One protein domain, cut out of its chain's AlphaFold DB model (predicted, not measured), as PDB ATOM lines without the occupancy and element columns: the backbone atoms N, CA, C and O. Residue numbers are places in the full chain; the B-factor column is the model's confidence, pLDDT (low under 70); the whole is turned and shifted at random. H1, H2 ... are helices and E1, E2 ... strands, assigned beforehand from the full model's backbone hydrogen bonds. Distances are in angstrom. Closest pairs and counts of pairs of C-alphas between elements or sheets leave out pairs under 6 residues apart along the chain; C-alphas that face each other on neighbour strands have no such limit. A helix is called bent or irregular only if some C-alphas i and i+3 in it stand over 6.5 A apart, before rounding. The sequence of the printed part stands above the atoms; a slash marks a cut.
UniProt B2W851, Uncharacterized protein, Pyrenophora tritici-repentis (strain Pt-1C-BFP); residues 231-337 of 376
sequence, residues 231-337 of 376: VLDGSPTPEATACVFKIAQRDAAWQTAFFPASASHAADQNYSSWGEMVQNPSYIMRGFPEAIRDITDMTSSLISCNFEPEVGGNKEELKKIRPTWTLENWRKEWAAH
ATOM      1  N   VAL A 231     -32.934 -48.415 -58.639       78.88
ATOM      2  CA  VAL A 231     -34.228 -48.147 -59.274       78.88
ATOM      3  C   VAL A 231     -35.337 -48.473 -58.280       78.88
ATOM      4  O   VAL A 231     -35.456 -49.616 -57.844       78.88
ATOM      5  N   LEU A 232     -36.139 -47.475 -57.920       79.88
ATOM      6  CA  LEU A 232     -37.393 -47.683 -57.205       79.88
ATOM      7  C   LEU A 232     -38.467 -48.030 -58.236       79.88
ATOM      8  O   LEU A 232     -38.857 -47.177 -59.037       79.88
ATOM      9  N   ASP A 233     -38.885 -49.295 -58.236       78.94
ATOM     10  CA  ASP A 233     -39.918 -49.820 -59.125       78.94
ATOM     11  C   ASP A 233     -41.298 -49.686 -58.470       78.94
ATOM     12  O   ASP A 233     -41.543 -50.251 -57.405       78.94
ATOM     13  N   GLY A 234     -42.176 -48.897 -59.086       74.19
ATOM     14  CA  GLY A 234     -43.561 -48.700 -58.655       74.19
ATOM     15  C   GLY A 234     -44.565 -49.625 -59.338       74.19
ATOM     16  O   GLY A 234     -45.761 -49.475 -59.124       74.19
ATOM     17  N   SER A 235     -44.132 -50.555 -60.188       70.38
ATOM     18  CA  SER A 235     -45.050 -51.445 -60.899       70.38
ATOM     19  C   SER A 235     -45.709 -52.447 -59.939       70.38
ATOM     20  O   SER A 235     -45.036 -52.972 -59.052       70.38
ATOM     21  N   PRO A 236     -47.001 -52.780 -60.126       70.44
ATOM     22  CA  PRO A 236     -47.914 -52.279 -61.159       70.44
ATOM     23  C   PRO A 236     -48.699 -51.016 -60.756       70.44
ATOM     24  O   PRO A 236     -49.573 -50.597 -61.509       70.44
ATOM     25  N   THR A 237     -48.435 -50.426 -59.588       75.88
ATOM     26  CA  THR A 237     -49.218 -49.323 -58.999       75.88
ATOM     27  C   THR A 237     -48.396 -48.035 -58.814       75.88
ATOM     28  O   THR A 237     -48.289 -47.521 -57.693       75.88
ATOM     29  N   PRO A 238     -47.836 -47.461 -59.897       78.94
ATOM     30  CA  PRO A 238     -46.889 -46.351 -59.809       78.94
ATOM     31  C   PRO A 238     -47.478 -45.111 -59.122       78.94
ATOM     32  O   PRO A 238     -46.770 -44.424 -58.387       78.94
ATOM     33  N   GLU A 239     -48.778 -44.851 -59.276       80.44
ATOM     34  CA  GLU A 239     -49.469 -43.735 -58.623       80.44
ATOM     35  C   GLU A 239     -49.575 -43.924 -57.100       80.44
ATOM     36  O   GLU A 239     -49.409 -42.974 -56.330       80.44
ATOM     37  N   ALA A 240     -49.808 -45.158 -56.643       76.81
ATOM     38  CA  ALA A 240     -49.855 -45.475 -55.218       76.81
ATOM     39  C   ALA A 240     -48.453 -45.401 -54.596       76.81
ATOM     40  O   ALA A 240     -48.289 -44.872 -53.494       76.81
ATOM     41  N   THR A 241     -47.426 -45.864 -55.317       78.38
ATOM     42  CA  THR A 241     -46.025 -45.753 -54.888       78.38
ATOM     43  C   THR A 241     -45.571 -44.295 -54.826       78.38
ATOM     44  O   THR A 241     -44.882 -43.909 -53.882       78.38
ATOM     45  N   ALA A 242     -46.001 -43.450 -55.767       83.31
ATOM     46  CA  ALA A 242     -45.669 -42.027 -55.785       83.31
ATOM     47  C   ALA A 242     -46.166 -41.275 -54.535       83.31
ATOM     48  O   ALA A 242     -45.494 -40.347 -54.070       83.31
ATOM     49  N   CYS A 243     -47.283 -41.703 -53.932       81.00
ATOM     50  CA  CYS A 243     -47.874 -41.048 -52.762       81.00
ATOM     51  C   CYS A 243     -46.945 -41.007 -51.535       81.00
ATOM     52  O   CYS A 243     -47.035 -40.063 -50.744       81.00
ATOM     53  N   VAL A 244     -46.023 -41.969 -51.366       82.94
ATOM     54  CA  VAL A 244     -45.087 -41.978 -50.221       82.94
ATOM     55  C   VAL A 244     -44.178 -40.741 -50.219       82.94
ATOM     56  O   VAL A 244     -43.820 -40.214 -49.161       82.94
ATOM     57  N   PHE A 245     -43.872 -40.206 -51.405       86.25
ATOM     58  CA  PHE A 245     -43.023 -39.029 -51.557       86.25
ATOM     59  C   PHE A 245     -43.696 -37.748 -51.073       86.25
ATOM     60  O   PHE A 245     -42.986 -36.818 -50.699       86.25
ATOM     61  N   LYS A 246     -45.032 -37.698 -50.956       82.81
ATOM     62  CA  LYS A 246     -45.720 -36.563 -50.320       82.81
ATOM     63  C   LYS A 246     -45.280 -36.384 -48.870       82.81
ATOM     64  O   LYS A 246     -45.010 -35.259 -48.442       82.81
ATOM     65  N   ILE A 247     -45.230 -37.485 -48.119       84.88
ATOM     66  CA  ILE A 247     -44.832 -37.495 -46.705       84.88
ATOM     67  C   ILE A 247     -43.352 -37.134 -46.605       84.88
ATOM     68  O   ILE A 247     -43.005 -36.177 -45.915       84.88
ATOM     69  N   ALA A 248     -42.505 -37.801 -47.395       87.94
ATOM     70  CA  ALA A 248     -41.069 -37.537 -47.403       87.94
ATOM     71  C   ALA A 248     -40.730 -36.079 -47.770       87.94
ATOM     72  O   ALA A 248     -39.904 -35.456 -47.108       87.94
ATOM     73  N   GLN A 249     -41.391 -35.497 -48.778       87.81
ATOM     74  CA  GLN A 249     -41.201 -34.095 -49.176       87.81
ATOM     75  C   GLN A 249     -41.640 -33.113 -48.093       87.81
ATOM     76  O   GLN A 249     -40.973 -32.103 -47.870       87.81
ATOM     77  N   ARG A 250     -42.762 -33.378 -47.413       87.56
ATOM     78  CA  ARG A 250     -43.192 -32.541 -46.287       87.56
ATOM     79  C   ARG A 250     -42.166 -32.576 -45.178       87.56
ATOM     80  O   ARG A 250     -41.804 -31.521 -44.676       87.56
ATOM     81  N   ASP A 251     -41.716 -33.764 -44.811       88.69
ATOM     82  CA  ASP A 251     -40.755 -33.954 -43.736       88.69
ATOM     83  C   ASP A 251     -39.415 -33.292 -44.076       88.69
ATOM     84  O   ASP A 251     -38.818 -32.620 -43.235       88.69
ATOM     85  N   ALA A 252     -38.996 -33.375 -45.341       89.94
ATOM     86  CA  ALA A 252     -37.836 -32.668 -45.872       89.94
ATOM     87  C   ALA A 252     -37.999 -31.144 -45.765       89.94
ATOM     88  O   ALA A 252     -37.106 -30.451 -45.270       89.94
ATOM     89  N   ALA A 253     -39.147 -30.606 -46.180       87.81
ATOM     90  CA  ALA A 253     -39.447 -29.180 -46.081       87.81
ATOM     91  C   ALA A 253     -39.562 -28.709 -44.617       87.81
ATOM     92  O   ALA A 253     -39.108 -27.615 -44.277       87.81
ATOM     93  N   TRP A 254     -40.101 -29.548 -43.734       88.62
ATOM     94  CA  TRP A 254     -40.206 -29.282 -42.303       88.62
ATOM     95  C   TRP A 254     -38.825 -29.212 -41.648       88.62
ATOM     96  O   TRP A 254     -38.519 -28.226 -40.977       88.62
ATOM     97  N   GLN A 255     -37.954 -30.194 -41.904       89.38
ATOM     98  CA  GLN A 255     -36.571 -30.170 -41.429       89.38
ATOM     99  C   GLN A 255     -35.790 -28.981 -42.019       89.38
ATOM    100  O   GLN A 255     -35.010 -28.343 -41.310       89.38
ATOM    101  N   THR A 256     -36.035 -28.629 -43.288       87.62
ATOM    102  CA  THR A 256     -35.428 -27.453 -43.939       87.62
ATOM    103  C   THR A 256     -35.786 -26.161 -43.211       87.62
ATOM    104  O   THR A 256     -34.932 -25.298 -43.042       87.62
ATOM    105  N   ALA A 257     -37.029 -26.014 -42.749       86.50
ATOM    106  CA  ALA A 257     -37.440 -24.840 -41.987       86.50
ATOM    107  C   ALA A 257     -36.980 -24.881 -40.518       86.50
ATOM    108  O   ALA A 257     -36.735 -23.835 -39.916       86.50
ATOM    109  N   PHE A 258     -36.842 -26.080 -39.952       84.94
ATOM    110  CA  PHE A 258     -36.347 -26.291 -38.597       84.94
ATOM    111  C   PHE A 258     -34.873 -25.886 -38.449       84.94
ATOM    112  O   PHE A 258     -34.520 -25.246 -37.462       84.94
ATOM    113  N   PHE A 259     -34.022 -26.197 -39.435       74.12
ATOM    114  CA  PHE A 259     -32.566 -26.034 -39.327       74.12
ATOM    115  C   PHE A 259     -32.085 -24.571 -39.150       74.12
ATOM    116  O   PHE A 259     -31.277 -24.318 -38.258       74.12
ATOM    117  N   PRO A 260     -32.574 -23.565 -39.905       66.56
ATOM    118  CA  PRO A 260     -32.224 -22.161 -39.668       66.56
ATOM    119  C   PRO A 260     -32.846 -21.602 -38.381       66.56
ATOM    120  O   PRO A 260     -32.229 -20.783 -37.698       66.56
ATOM    121  N   ALA A 261     -34.057 -22.050 -38.031       58.00
ATOM    122  CA  ALA A 261     -34.745 -21.645 -36.807       58.00
ATOM    123  C   ALA A 261     -33.968 -22.094 -35.559       58.00
ATOM    124  O   ALA A 261     -33.720 -21.283 -34.664       58.00
ATOM    125  N   SER A 262     -33.495 -23.343 -35.540       57.25
ATOM    126  CA  SER A 262     -32.663 -23.882 -34.463       57.25
ATOM    127  C   SER A 262     -31.256 -23.277 -34.452       57.25
ATOM    128  O   SER A 262     -30.757 -22.949 -33.379       57.25
ATOM    129  N   ALA A 263     -30.639 -23.040 -35.617       58.16
ATOM    130  CA  ALA A 263     -29.327 -22.395 -35.715       58.16
ATOM    131  C   ALA A 263     -29.338 -20.941 -35.203       58.16
ATOM    132  O   ALA A 263     -28.378 -20.507 -34.570       58.16
ATOM    133  N   SER A 264     -30.434 -20.199 -35.415       51.25
ATOM    134  CA  SER A 264     -30.594 -18.839 -34.876       51.25
ATOM    135  C   SER A 264     -30.691 -18.806 -33.346       51.25
ATOM    136  O   SER A 264     -30.165 -17.890 -32.727       51.25
ATOM    137  N   HIS A 265     -31.302 -19.825 -32.731       47.69
ATOM    138  CA  HIS A 265     -31.357 -19.976 -31.271       47.69
ATOM    139  C   HIS A 265     -30.044 -20.540 -30.694       47.69
ATOM    140  O   HIS A 265     -29.726 -20.297 -29.533       47.69
ATOM    141  N   ALA A 266     -29.270 -21.276 -31.500       46.44
ATOM    142  CA  ALA A 266     -27.961 -21.824 -31.141       46.44
ATOM    143  C   ALA A 266     -26.828 -20.785 -31.184       46.44
ATOM    144  O   ALA A 266     -25.829 -20.943 -30.483       46.44
ATOM    145  N   ALA A 267     -26.971 -19.722 -31.985       45.81
ATOM    146  CA  ALA A 267     -25.988 -18.641 -32.064       45.81
ATOM    147  C   ALA A 267     -25.793 -17.908 -30.722       45.81
ATOM    148  O   ALA A 267     -24.714 -17.369 -30.482       45.81
ATOM    149  N   ASP A 268     -26.792 -17.949 -29.834       42.56
ATOM    150  CA  ASP A 268     -26.721 -17.302 -28.525       42.56
ATOM    151  C   ASP A 268     -26.184 -18.210 -27.406       42.56
ATOM    152  O   ASP A 268     -25.713 -17.688 -26.394       42.56
ATOM    153  N   GLN A 269     -26.196 -19.546 -27.539       41.47
ATOM    154  CA  GLN A 269     -25.709 -20.453 -26.487       41.47
ATOM    155  C   GLN A 269     -25.208 -21.791 -27.046       41.47
ATOM    156  O   GLN A 269     -25.979 -22.522 -27.655       41.47
ATOM    157  N   ASN A 270     -23.933 -22.091 -26.752       49.66
ATOM    158  CA  ASN A 270     -23.254 -23.391 -26.617       49.66
ATOM    159  C   ASN A 270     -23.723 -24.597 -27.467       49.66
ATOM    160  O   ASN A 270     -24.897 -24.901 -27.647       49.66
ATOM    161  N   TYR A 271     -22.749 -25.425 -27.853       51.03
ATOM    162  CA  TYR A 271     -22.900 -26.736 -28.508       51.03
ATOM    163  C   TYR A 271     -23.918 -27.717 -27.856       51.03
ATOM    164  O   TYR A 271     -24.259 -28.728 -28.466       51.03
ATOM    165  N   SER A 272     -24.460 -27.404 -26.670       51.69
ATOM    166  CA  SER A 272     -25.634 -28.036 -26.045       51.69
ATOM    167  C   SER A 272     -26.895 -28.018 -26.916       51.69
ATOM    168  O   SER A 272     -27.666 -28.976 -26.901       51.69
ATOM    169  N   SER A 273     -27.085 -26.973 -27.726       63.06
ATOM    170  CA  SER A 273     -28.254 -26.831 -28.605       63.06
ATOM    171  C   SER A 273     -28.307 -27.887 -29.717       63.06
ATOM    172  O   SER A 273     -29.394 -28.286 -30.132       63.06
ATOM    173  N   TRP A 274     -27.156 -28.410 -30.168       70.12
ATOM    174  CA  TRP A 274     -27.107 -29.445 -31.209       70.12
ATOM    175  C   TRP A 274     -27.700 -30.772 -30.726       70.12
ATOM    176  O   TRP A 274     -28.511 -31.372 -31.427       70.12
ATOM    177  N   GLY A 275     -27.353 -31.207 -29.507       69.88
ATOM    178  CA  GLY A 275     -27.890 -32.430 -28.899       69.88
ATOM    179  C   GLY A 275     -29.410 -32.381 -28.718       69.88
ATOM    180  O   GLY A 275     -30.115 -33.336 -29.037       69.88
ATOM    181  N   GLU A 276     -29.935 -31.243 -28.269       73.62
ATOM    182  CA  GLU A 276     -31.379 -31.024 -28.128       73.62
ATOM    183  C   GLU A 276     -32.091 -30.956 -29.485       73.62
ATOM    184  O   GLU A 276     -33.200 -31.476 -29.641       73.62
ATOM    185  N   MET A 277     -31.433 -30.366 -30.485       78.50
ATOM    186  CA  MET A 277     -31.935 -30.275 -31.849       78.50
ATOM    187  C   MET A 277     -32.067 -31.659 -32.502       78.50
ATOM    188  O   MET A 277     -33.126 -31.959 -33.047       78.50
ATOM    189  N   VAL A 278     -31.049 -32.524 -32.418       80.00
ATOM    190  CA  VAL A 278     -31.085 -33.875 -33.027       80.00
ATOM    191  C   VAL A 278     -32.028 -34.838 -32.298       80.00
ATOM    192  O   VAL A 278     -32.468 -35.837 -32.861       80.00
ATOM    193  N   GLN A 279     -32.374 -34.538 -31.045       79.12
ATOM    194  CA  GLN A 279     -33.419 -35.250 -30.301       79.12
ATOM    195  C   GLN A 279     -34.830 -34.811 -30.714       79.12
ATOM    196  O   GLN A 279     -35.812 -35.477 -30.364       79.12
ATOM    197  N   ASN A 280     -34.966 -33.690 -31.426       86.25
ATOM    198  CA  ASN A 280     -36.249 -33.233 -31.926       86.25
ATOM    199  C   ASN A 280     -36.678 -34.089 -33.127       86.25
ATOM    200  O   ASN A 280     -35.897 -34.243 -34.061       86.25
ATOM    201  N   PRO A 281     -37.922 -34.602 -33.166       86.31
ATOM    202  CA  PRO A 281     -38.426 -35.326 -34.332       86.31
ATOM    203  C   PRO A 281     -38.359 -34.545 -35.648       86.31
ATOM    204  O   PRO A 281     -38.290 -35.168 -36.700       86.31
ATOM    205  N   SER A 282     -38.376 -33.209 -35.583       87.94
ATOM    206  CA  SER A 282     -38.253 -32.331 -36.752       87.94
ATOM    207  C   SER A 282     -36.885 -32.443 -37.440       87.94
ATOM    208  O   SER A 282     -36.713 -31.917 -38.535       87.94
ATOM    209  N   TYR A 283     -35.913 -33.105 -36.803       87.12
ATOM    210  CA  TYR A 283     -34.636 -33.480 -37.387       87.12
ATOM    211  C   TYR A 283     -34.604 -34.993 -37.639       87.12
ATOM    212  O   TYR A 283     -34.508 -35.788 -36.704       87.12
ATOM    213  N   ILE A 284     -34.668 -35.396 -38.907       86.69
ATOM    214  CA  ILE A 284     -34.590 -36.800 -39.319       86.69
ATOM    215  C   ILE A 284     -33.130 -37.216 -39.440       86.69
ATOM    216  O   ILE A 284     -32.668 -38.086 -38.711       86.69
ATOM    217  N   MET A 285     -32.394 -36.600 -40.363       85.25
ATOM    218  CA  MET A 285     -30.986 -36.907 -40.610       85.25
ATOM    219  C   MET A 285     -30.350 -35.811 -41.465       85.25
ATOM    220  O   MET A 285     -31.020 -35.177 -42.282       85.25
ATOM    221  N   ARG A 286     -29.044 -35.599 -41.323       81.94
ATOM    222  CA  ARG A 286     -28.276 -34.738 -42.221       81.94
ATOM    223  C   ARG A 286     -28.365 -35.272 -43.651       81.94
ATOM    224  O   ARG A 286     -28.231 -36.472 -43.870       81.94
ATOM    225  N   GLY A 287     -28.573 -34.382 -44.619       83.31
ATOM    226  CA  GLY A 287     -28.676 -34.758 -46.029       83.31
ATOM    227  C   GLY A 287     -30.051 -35.290 -46.436       83.31
ATOM    228  O   GLY A 287     -30.265 -35.552 -47.615       83.31
ATOM    229  N   PHE A 288     -30.984 -35.478 -45.491       87.94
ATOM    230  CA  PHE A 288     -32.318 -35.990 -45.806       87.94
ATOM    231  C   PHE A 288     -33.107 -35.052 -46.736       87.94
ATOM    232  O   PHE A 288     -33.585 -35.538 -47.761       87.94
ATOM    233  N   PRO A 289     -33.220 -33.732 -46.469       90.19
ATOM    234  CA  PRO A 289     -33.945 -32.842 -47.372       90.19
ATOM    235  C   PRO A 289     -33.355 -32.782 -48.780       90.19
ATOM    236  O   PRO A 289     -34.098 -32.750 -49.758       90.19
ATOM    237  N   GLU A 290     -32.026 -32.794 -48.887       88.06
ATOM    238  CA  GLU A 290     -31.311 -32.812 -50.158       88.06
ATOM    239  C   GLU A 290     -31.570 -34.113 -50.914       88.06
ATOM    240  O   GLU A 290     -31.939 -34.062 -52.079       88.06
ATOM    241  N   ALA A 291     -31.473 -35.263 -50.243       87.00
ATOM    242  CA  ALA A 291     -31.733 -36.557 -50.861       87.00
ATOM    243  C   ALA A 291     -33.170 -36.665 -51.389       87.00
ATOM    244  O   ALA A 291     -33.370 -37.111 -52.515       87.00
ATOM    245  N   ILE A 292     -34.170 -36.236 -50.608       90.44
ATOM    246  CA  ILE A 292     -35.568 -36.262 -51.059       90.44
ATOM    247  C   ILE A 292     -35.773 -35.332 -52.251       90.44
ATOM    248  O   ILE A 292     -36.381 -35.761 -53.224       90.44
ATOM    249  N   ARG A 293     -35.235 -34.108 -52.208       88.56
ATOM    250  CA  ARG A 293     -35.311 -33.170 -53.334       88.56
ATOM    251  C   ARG A 293     -34.669 -33.756 -54.592       88.56
ATOM    252  O   ARG A 293     -35.282 -33.735 -55.650       88.56
ATOM    253  N   ASP A 294     -33.469 -34.316 -54.480       87.69
ATOM    254  CA  ASP A 294     -32.742 -34.853 -55.629       87.69
ATOM    255  C   ASP A 294     -33.466 -36.075 -56.241       87.69
ATOM    256  O   ASP A 294     -33.432 -36.267 -57.459       87.69
ATOM    257  N   ILE A 295     -34.162 -36.882 -55.424       88.31
ATOM    258  CA  ILE A 295     -35.034 -37.971 -55.903       88.31
ATOM    259  C   ILE A 295     -36.280 -37.410 -56.600       88.31
ATOM    260  O   ILE A 295     -36.627 -37.867 -57.687       88.31
ATOM    261  N   THR A 296     -36.958 -36.428 -56.000       87.81
ATOM    262  CA  THR A 296     -38.224 -35.891 -56.529       87.81
ATOM    263  C   THR A 296     -38.034 -35.048 -57.778       87.81
ATOM    264  O   THR A 296     -38.872 -35.089 -58.670       87.81
ATOM    265  N   ASP A 297     -36.909 -34.342 -57.869       86.56
ATOM    266  CA  ASP A 297     -36.522 -33.561 -59.044       86.56
ATOM    267  C   ASP A 297     -35.876 -34.447 -60.127       86.56
ATOM    268  O   ASP A 297     -35.443 -33.942 -61.161       86.56
ATOM    269  N   MET A 298     -35.774 -35.763 -59.885       82.94
ATOM    270  CA  MET A 298     -35.145 -36.751 -60.771       82.94
ATOM    271  C   MET A 298     -33.715 -36.366 -61.189       82.94
ATOM    272  O   MET A 298     -33.275 -36.640 -62.305       82.94
ATOM    273  N   THR A 299     -32.976 -35.718 -60.287       85.81
ATOM    274  CA  THR A 299     -31.603 -35.240 -60.521       85.81
ATOM    275  C   THR A 299     -30.543 -36.093 -59.824       85.81
ATOM    276  O   THR A 299     -29.347 -35.931 -60.076       85.81
ATOM    277  N   SER A 300     -30.964 -37.032 -58.974       79.81
ATOM    278  CA  SER A 300     -30.072 -37.983 -58.321       79.81
ATOM    279  C   SER A 300     -29.377 -38.889 -59.342       79.81
ATOM    280  O   SER A 300     -30.005 -39.556 -60.158       79.81
ATOM    281  N   SER A 301     -28.050 -38.966 -59.253       73.31
ATOM    282  CA  SER A 301     -27.243 -39.911 -60.042       73.31
ATOM    283  C   SER A 301     -27.222 -41.330 -59.455       73.31
ATOM    284  O   SER A 301     -26.724 -42.253 -60.098       73.31
ATOM    285  N   LEU A 302     -27.743 -41.509 -58.235       72.56
ATOM    286  CA  LEU A 302     -27.700 -42.768 -57.484       72.56
ATOM    287  C   LEU A 302     -29.064 -43.444 -57.359       72.56
ATOM    288  O   LEU A 302     -29.111 -44.659 -57.202       72.56
ATOM    289  N   ILE A 303     -30.158 -42.683 -57.386       81.62
ATOM    290  CA  ILE A 303     -31.521 -43.192 -57.204       81.62
ATOM    291  C   ILE A 303     -32.373 -42.692 -58.362       81.62
ATOM    292  O   ILE A 303     -32.411 -41.494 -58.623       81.62
ATOM    293  N   SER A 304     -33.086 -43.600 -59.018       82.44
ATOM    294  CA  SER A 304     -34.066 -43.278 -60.056       82.44
ATOM    295  C   SER A 304     -35.391 -43.963 -59.756       82.44
ATOM    296  O   SER A 304     -35.401 -45.074 -59.233       82.44
ATOM    297  N   CYS A 305     -36.502 -43.351 -60.141       83.56
ATOM    298  CA  CYS A 305     -37.822 -43.973 -60.084       83.56
ATOM    299  C   CYS A 305     -38.277 -44.314 -61.507       83.56
ATOM    300  O   CYS A 305     -38.012 -43.547 -62.432       83.56
ATOM    301  N   ASN A 306     -38.974 -45.437 -61.690       83.75
ATOM    302  CA  ASN A 306     -39.673 -45.718 -62.953       83.75
ATOM    303  C   ASN A 306     -41.096 -45.122 -63.001       83.75
ATOM    304  O   ASN A 306     -41.838 -45.365 -63.949       83.75
ATOM    305  N   PHE A 307     -41.453 -44.337 -61.986       84.56
ATOM    306  CA  PHE A 307     -42.671 -43.543 -61.863       84.56
ATOM    307  C   PHE A 307     -42.298 -42.101 -61.508       84.56
ATOM    308  O   PHE A 307     -41.206 -41.847 -60.996       84.56
ATOM    309  N   GLU A 308     -43.206 -41.157 -61.743       84.88
ATOM    310  CA  GLU A 308     -43.012 -39.766 -61.331       84.88
ATOM    311  C   GLU A 308     -43.343 -39.610 -59.836       84.88
ATOM    312  O   GLU A 308     -44.478 -39.883 -59.433       84.88
ATOM    313  N   PRO A 309     -42.389 -39.189 -58.980       84.00
ATOM    314  CA  PRO A 309     -42.675 -38.911 -57.578       84.00
ATOM    315  C   PRO A 309     -43.702 -37.787 -57.463       84.00
ATOM    316  O   PRO A 309     -43.569 -36.739 -58.091       84.00
ATOM    317  N   GLU A 310     -44.723 -37.965 -56.631       77.88
ATOM    318  CA  GLU A 310     -45.784 -36.970 -56.556       77.88
ATOM    319  C   GLU A 310     -45.317 -35.718 -55.801       77.88
ATOM    320  O   GLU A 310     -44.878 -35.803 -54.653       77.88
ATOM    321  N   VAL A 311     -45.420 -34.542 -56.427       72.56
ATOM    322  CA  VAL A 311     -44.879 -33.281 -55.890       72.56
ATOM    323  C   VAL A 311     -45.966 -32.396 -55.275       72.56
ATOM    324  O   VAL A 311     -47.020 -32.156 -55.858       72.56
ATOM    325  N   GLY A 312     -45.677 -31.810 -54.108       64.56
ATOM    326  CA  GLY A 312     -46.409 -30.633 -53.616       64.56
ATOM    327  C   GLY A 312     -47.661 -30.900 -52.771       64.56
ATOM    328  O   GLY A 312     -48.450 -29.976 -52.561       64.56
ATOM    329  N   GLY A 313     -47.819 -32.112 -52.231       59.22
ATOM    330  CA  GLY A 313     -49.009 -32.543 -51.481       59.22
ATOM    331  C   GLY A 313     -49.264 -31.883 -50.115       59.22
ATOM    332  O   GLY A 313     -50.310 -32.132 -49.533       59.22
ATOM    333  N   ASN A 314     -48.366 -31.041 -49.586       67.00
ATOM    334  CA  ASN A 314     -48.415 -30.610 -48.175       67.00
ATOM    335  C   ASN A 314     -48.290 -29.089 -47.943       67.00
ATOM    336  O   ASN A 314     -47.866 -28.640 -46.877       67.00
ATOM    337  N   LYS A 315     -48.689 -28.264 -48.922       68.88
ATOM    338  CA  LYS A 315     -48.572 -26.791 -48.851       68.88
ATOM    339  C   LYS A 315     -49.278 -26.167 -47.638       68.88
ATOM    340  O   LYS A 315     -48.754 -25.213 -47.074       68.88
ATOM    341  N   GLU A 316     -50.434 -26.686 -47.224       70.06
ATOM    342  CA  GLU A 316     -51.181 -26.147 -46.074       70.06
ATOM    343  C   GLU A 316     -50.501 -26.437 -44.727       70.06
ATOM    344  O   GLU A 316     -50.472 -25.566 -43.858       70.06
ATOM    345  N   GLU A 317     -49.882 -27.609 -44.560       71.00
ATOM    346  CA  GLU A 317     -49.101 -27.920 -43.355       71.00
ATOM    347  C   GLU A 317     -47.831 -27.062 -43.286       71.00
ATOM    348  O   GLU A 317     -47.498 -26.518 -42.234       71.00
ATOM    349  N   LEU A 318     -47.175 -26.827 -44.427       74.38
ATOM    350  CA  LEU A 318     -46.004 -25.950 -44.493       74.38
ATOM    351  C   LEU A 318     -46.343 -24.484 -44.182       74.38
ATOM    352  O   LEU A 318     -45.527 -23.779 -43.593       74.38
ATOM    353  N   LYS A 319     -47.563 -24.018 -44.483       79.19
ATOM    354  CA  LYS A 319     -48.029 -22.677 -44.081       79.19
ATOM    355  C   LYS A 319     -48.175 -22.514 -42.571       79.19
ATOM    356  O   LYS A 319     -48.253 -21.373 -42.113       79.19
ATOM    357  N   LYS A 320     -48.246 -23.594 -41.787       77.38
ATOM    358  CA  LYS A 320     -48.318 -23.514 -40.318       77.38
ATOM    359  C   LYS A 320     -46.958 -23.259 -39.685       77.38
ATOM    360  O   LYS A 320     -46.922 -22.729 -38.581       77.38
ATOM    361  N   ILE A 321     -45.868 -23.558 -40.394       82.88
ATOM    362  CA  ILE A 321     -44.508 -23.395 -39.887       82.88
ATOM    363  C   ILE A 321     -44.274 -21.948 -39.448       82.88
ATOM    364  O   ILE A 321     -44.559 -20.990 -40.175       82.88
ATOM    365  N   ARG A 322     -43.743 -21.782 -38.237       82.75
ATOM    366  CA  ARG A 322     -43.265 -20.490 -37.740       82.75
ATOM    367  C   ARG A 322     -41.796 -20.643 -37.348       82.75
ATOM    368  O   ARG A 322     -41.505 -21.361 -36.396       82.75
ATOM    369  N   PRO A 323     -40.868 -19.937 -38.017       73.25
ATOM    370  CA  PRO A 323     -39.443 -19.992 -37.679       73.25
ATOM    371  C   PRO A 323     -39.116 -19.562 -36.240       73.25
ATOM    372  O   PRO A 323     -38.056 -19.886 -35.727       73.25
ATOM    373  N   THR A 324     -40.022 -18.846 -35.571       79.00
ATOM    374  CA  THR A 324     -39.869 -18.379 -34.184       79.00
ATOM    375  C   THR A 324     -40.303 -19.407 -33.134       79.00
ATOM    376  O   THR A 324     -40.429 -19.070 -31.958       79.00
ATOM    377  N   TRP A 325     -40.639 -20.635 -33.533       82.94
ATOM    378  CA  TRP A 325     -41.031 -21.678 -32.593       82.94
ATOM    379  C   TRP A 325     -39.862 -22.139 -31.722       82.94
ATOM    380  O   TRP A 325     -38.752 -22.361 -32.202       82.94
ATOM    381  N   THR A 326     -40.153 -22.361 -30.440       84.12
ATOM    382  CA  THR A 326     -39.255 -23.064 -29.519       84.12
ATOM    383  C   THR A 326     -39.121 -24.535 -29.926       84.12
ATOM    384  O   THR A 326     -39.987 -25.076 -30.618       84.12
ATOM    385  N   LEU A 327     -38.072 -25.222 -29.457       82.88
ATOM    386  CA  LEU A 327     -37.888 -26.660 -29.716       82.88
ATOM    387  C   LEU A 327     -39.106 -27.498 -29.284       82.88
ATOM    388  O   LEU A 327     -39.469 -28.452 -29.971       82.88
ATOM    389  N   GLU A 328     -39.765 -27.126 -28.186       84.44
ATOM    390  CA  GLU A 328     -40.966 -27.823 -27.713       84.44
ATOM    391  C   GLU A 328     -42.164 -27.611 -28.645       84.44
ATOM    392  O   GLU A 328     -42.873 -28.562 -28.970       84.44
ATOM    393  N   ASN A 329     -42.347 -26.392 -29.163       87.19
ATOM    394  CA  ASN A 329     -43.387 -26.126 -30.157       87.19
ATOM    395  C   ASN A 329     -43.139 -26.929 -31.437       87.19
ATOM    396  O   ASN A 329     -44.054 -27.581 -31.928       87.19
ATOM    397  N   TRP A 330     -41.896 -26.976 -31.928       89.00
ATOM    398  CA  TRP A 330     -41.525 -27.822 -33.066       89.00
ATOM    399  C   TRP A 330     -41.850 -29.301 -32.831       89.00
ATOM    400  O   TRP A 330     -42.406 -29.960 -33.706       89.00
ATOM    401  N   ARG A 331     -41.553 -29.823 -31.634       88.06
ATOM    402  CA  ARG A 331     -41.858 -31.211 -31.255       88.06
ATOM    403  C   ARG A 331     -43.364 -31.479 -31.248       88.06
ATOM    404  O   ARG A 331     -43.808 -32.492 -31.788       88.06
ATOM    405  N   LYS A 332     -44.140 -30.583 -30.638       88.94
ATOM    406  CA  LYS A 332     -45.595 -30.697 -30.537       88.94
ATOM    407  C   LYS A 332     -46.260 -30.633 -31.909       88.94
ATOM    408  O   LYS A 332     -47.094 -31.481 -32.212       88.94
ATOM    409  N   GLU A 333     -45.875 -29.672 -32.740       89.62
ATOM    410  CA  GLU A 333     -46.449 -29.500 -34.076       89.62
ATOM    411  C   GLU A 333     -46.037 -30.639 -35.014       89.62
ATOM    412  O   GLU A 333     -46.857 -31.107 -35.800       89.62
ATOM    413  N   TRP A 334     -44.829 -31.194 -34.858       87.38
ATOM    414  CA  TRP A 334     -44.478 -32.447 -35.524       87.38
ATOM    415  C   TRP A 334     -45.392 -33.602 -35.082       87.38
ATOM    416  O   TRP A 334     -45.909 -34.350 -35.900       87.38
ATOM    417  N   ALA A 335     -45.655 -33.765 -33.787       85.88
ATOM    418  CA  ALA A 335     -46.567 -34.815 -33.324       85.88
ATOM    419  C   ALA A 335     -48.034 -34.584 -33.765       85.88
ATOM    420  O   ALA A 335     -48.825 -35.526 -33.878       85.88
ATOM    421  N   ALA A 336     -48.415 -33.334 -34.019       85.12
ATOM    422  CA  ALA A 336     -49.752 -32.970 -34.467       85.12
ATOM    423  C   ALA A 336     -49.925 -33.039 -35.991       85.12
ATOM    424  O   ALA A 336     -51.064 -33.151 -36.450       85.12
ATOM    425  N   HIS A 337     -48.840 -33.004 -36.777       80.62
ATOM    426  CA  HIS A 337     -48.947 -33.013 -38.234       80.62
ATOM    427  C   HIS A 337     -49.648 -34.285 -38.722       80.62
ATOM    428  O   HIS A 337     -49.580 -35.353 -38.101       80.62
TER     429      HIS A 337
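Overview. This is residues 231 to 337 of the 376 residues of an uncharacterized protein of Pyrenophora tritici-repentis (strain Pt-1C-BFP) (UniProt B2W851). One long helix, H2, is the spine of an elongated model: H3 folds back along one end of it, H4 lies along its other half, and the short H5 touches it from another side. H6 runs near H2 and H3, while H1, E1 and the first printed residues lie toward the end where H2 begins; residues 267 to 272 stick out at the opposite end. The printed part has 107 residues, with six named helices and one named strand in the order H1, H2, H3, H4, E1, H5, H6, and its class is mostly helix. It is only just compact, close to loose, with a radius of gyration of the C-alphas of 15.6 A, and it spans 50 by 28 by 18 A.

Along the chain. H2, residues 244 to 266, is 32.6 A long, from C-alpha 244 at (-45.087, -41.978, -50.221) to C-alpha 266 at (-27.961, -21.824, -31.141). It is neither bent nor irregular, but only just: C-alphas 257 and 260 are 6.3 A apart. Before it comes H1, residues 238 to 242, 6.0 A. After it come H3, residues 272 to 278, 10.6 A; H4, residues 288 to 296, 12.2 A; E1, residues 303 to 305, 7.0 A; and H5, residues 315 to 318, 5.1 A. H6, residues 327 to 336, is 14.3 A long and ends with C-alpha 336 at (-49.752, -32.970, -34.467).

Arrangement. H2 is the hub, touching three helices. It touches H4, closest at the C-alphas of Ala 252 and Pro 289, 4.2 A, opposite ways at a shallow tilt of 34 degrees, only just short of steep. With residues 262 to 266 alone it touches H3, its partner in a helical hairpin, at a shallow tilt of 6 degrees; the closest C-alphas are those of Ala 266 and Ser 273, 5.6 A. With residues 250 to 254 alone it only just touches H5, with 3 pairs of C-alphas within 8 A, the closest those of Trp 254 and Leu 318, 7.0 A. H6 is close to H2 but not clearly touching, with the C-alphas of Ser 262 and Leu 327 closest at 7.6 A, and likewise to H3, with those of Met 277 and Leu 327 at 7.3 A. H1 and H2 meet only through their link. E1 pairs with no named strand, but residues 231 to 232 pair with its residues 304 to 305, parallel; H3 and H4 are apart. Every O i to N i+4 pair is within hydrogen-bond range in H1, H3, H4 and H6, 17 of 19 are in H2, and H5 is too short for such a pair.

Size, cuts and confidence. The two C-alphas farthest apart, those of Pro 236 and Asp 268, are 52.3 A from each other. The printed part has no cut and no long link. The mean pLDDT of the printed part is 77.8; residues 260 to 273, residue 275 and residues 312 to 315 are under 70.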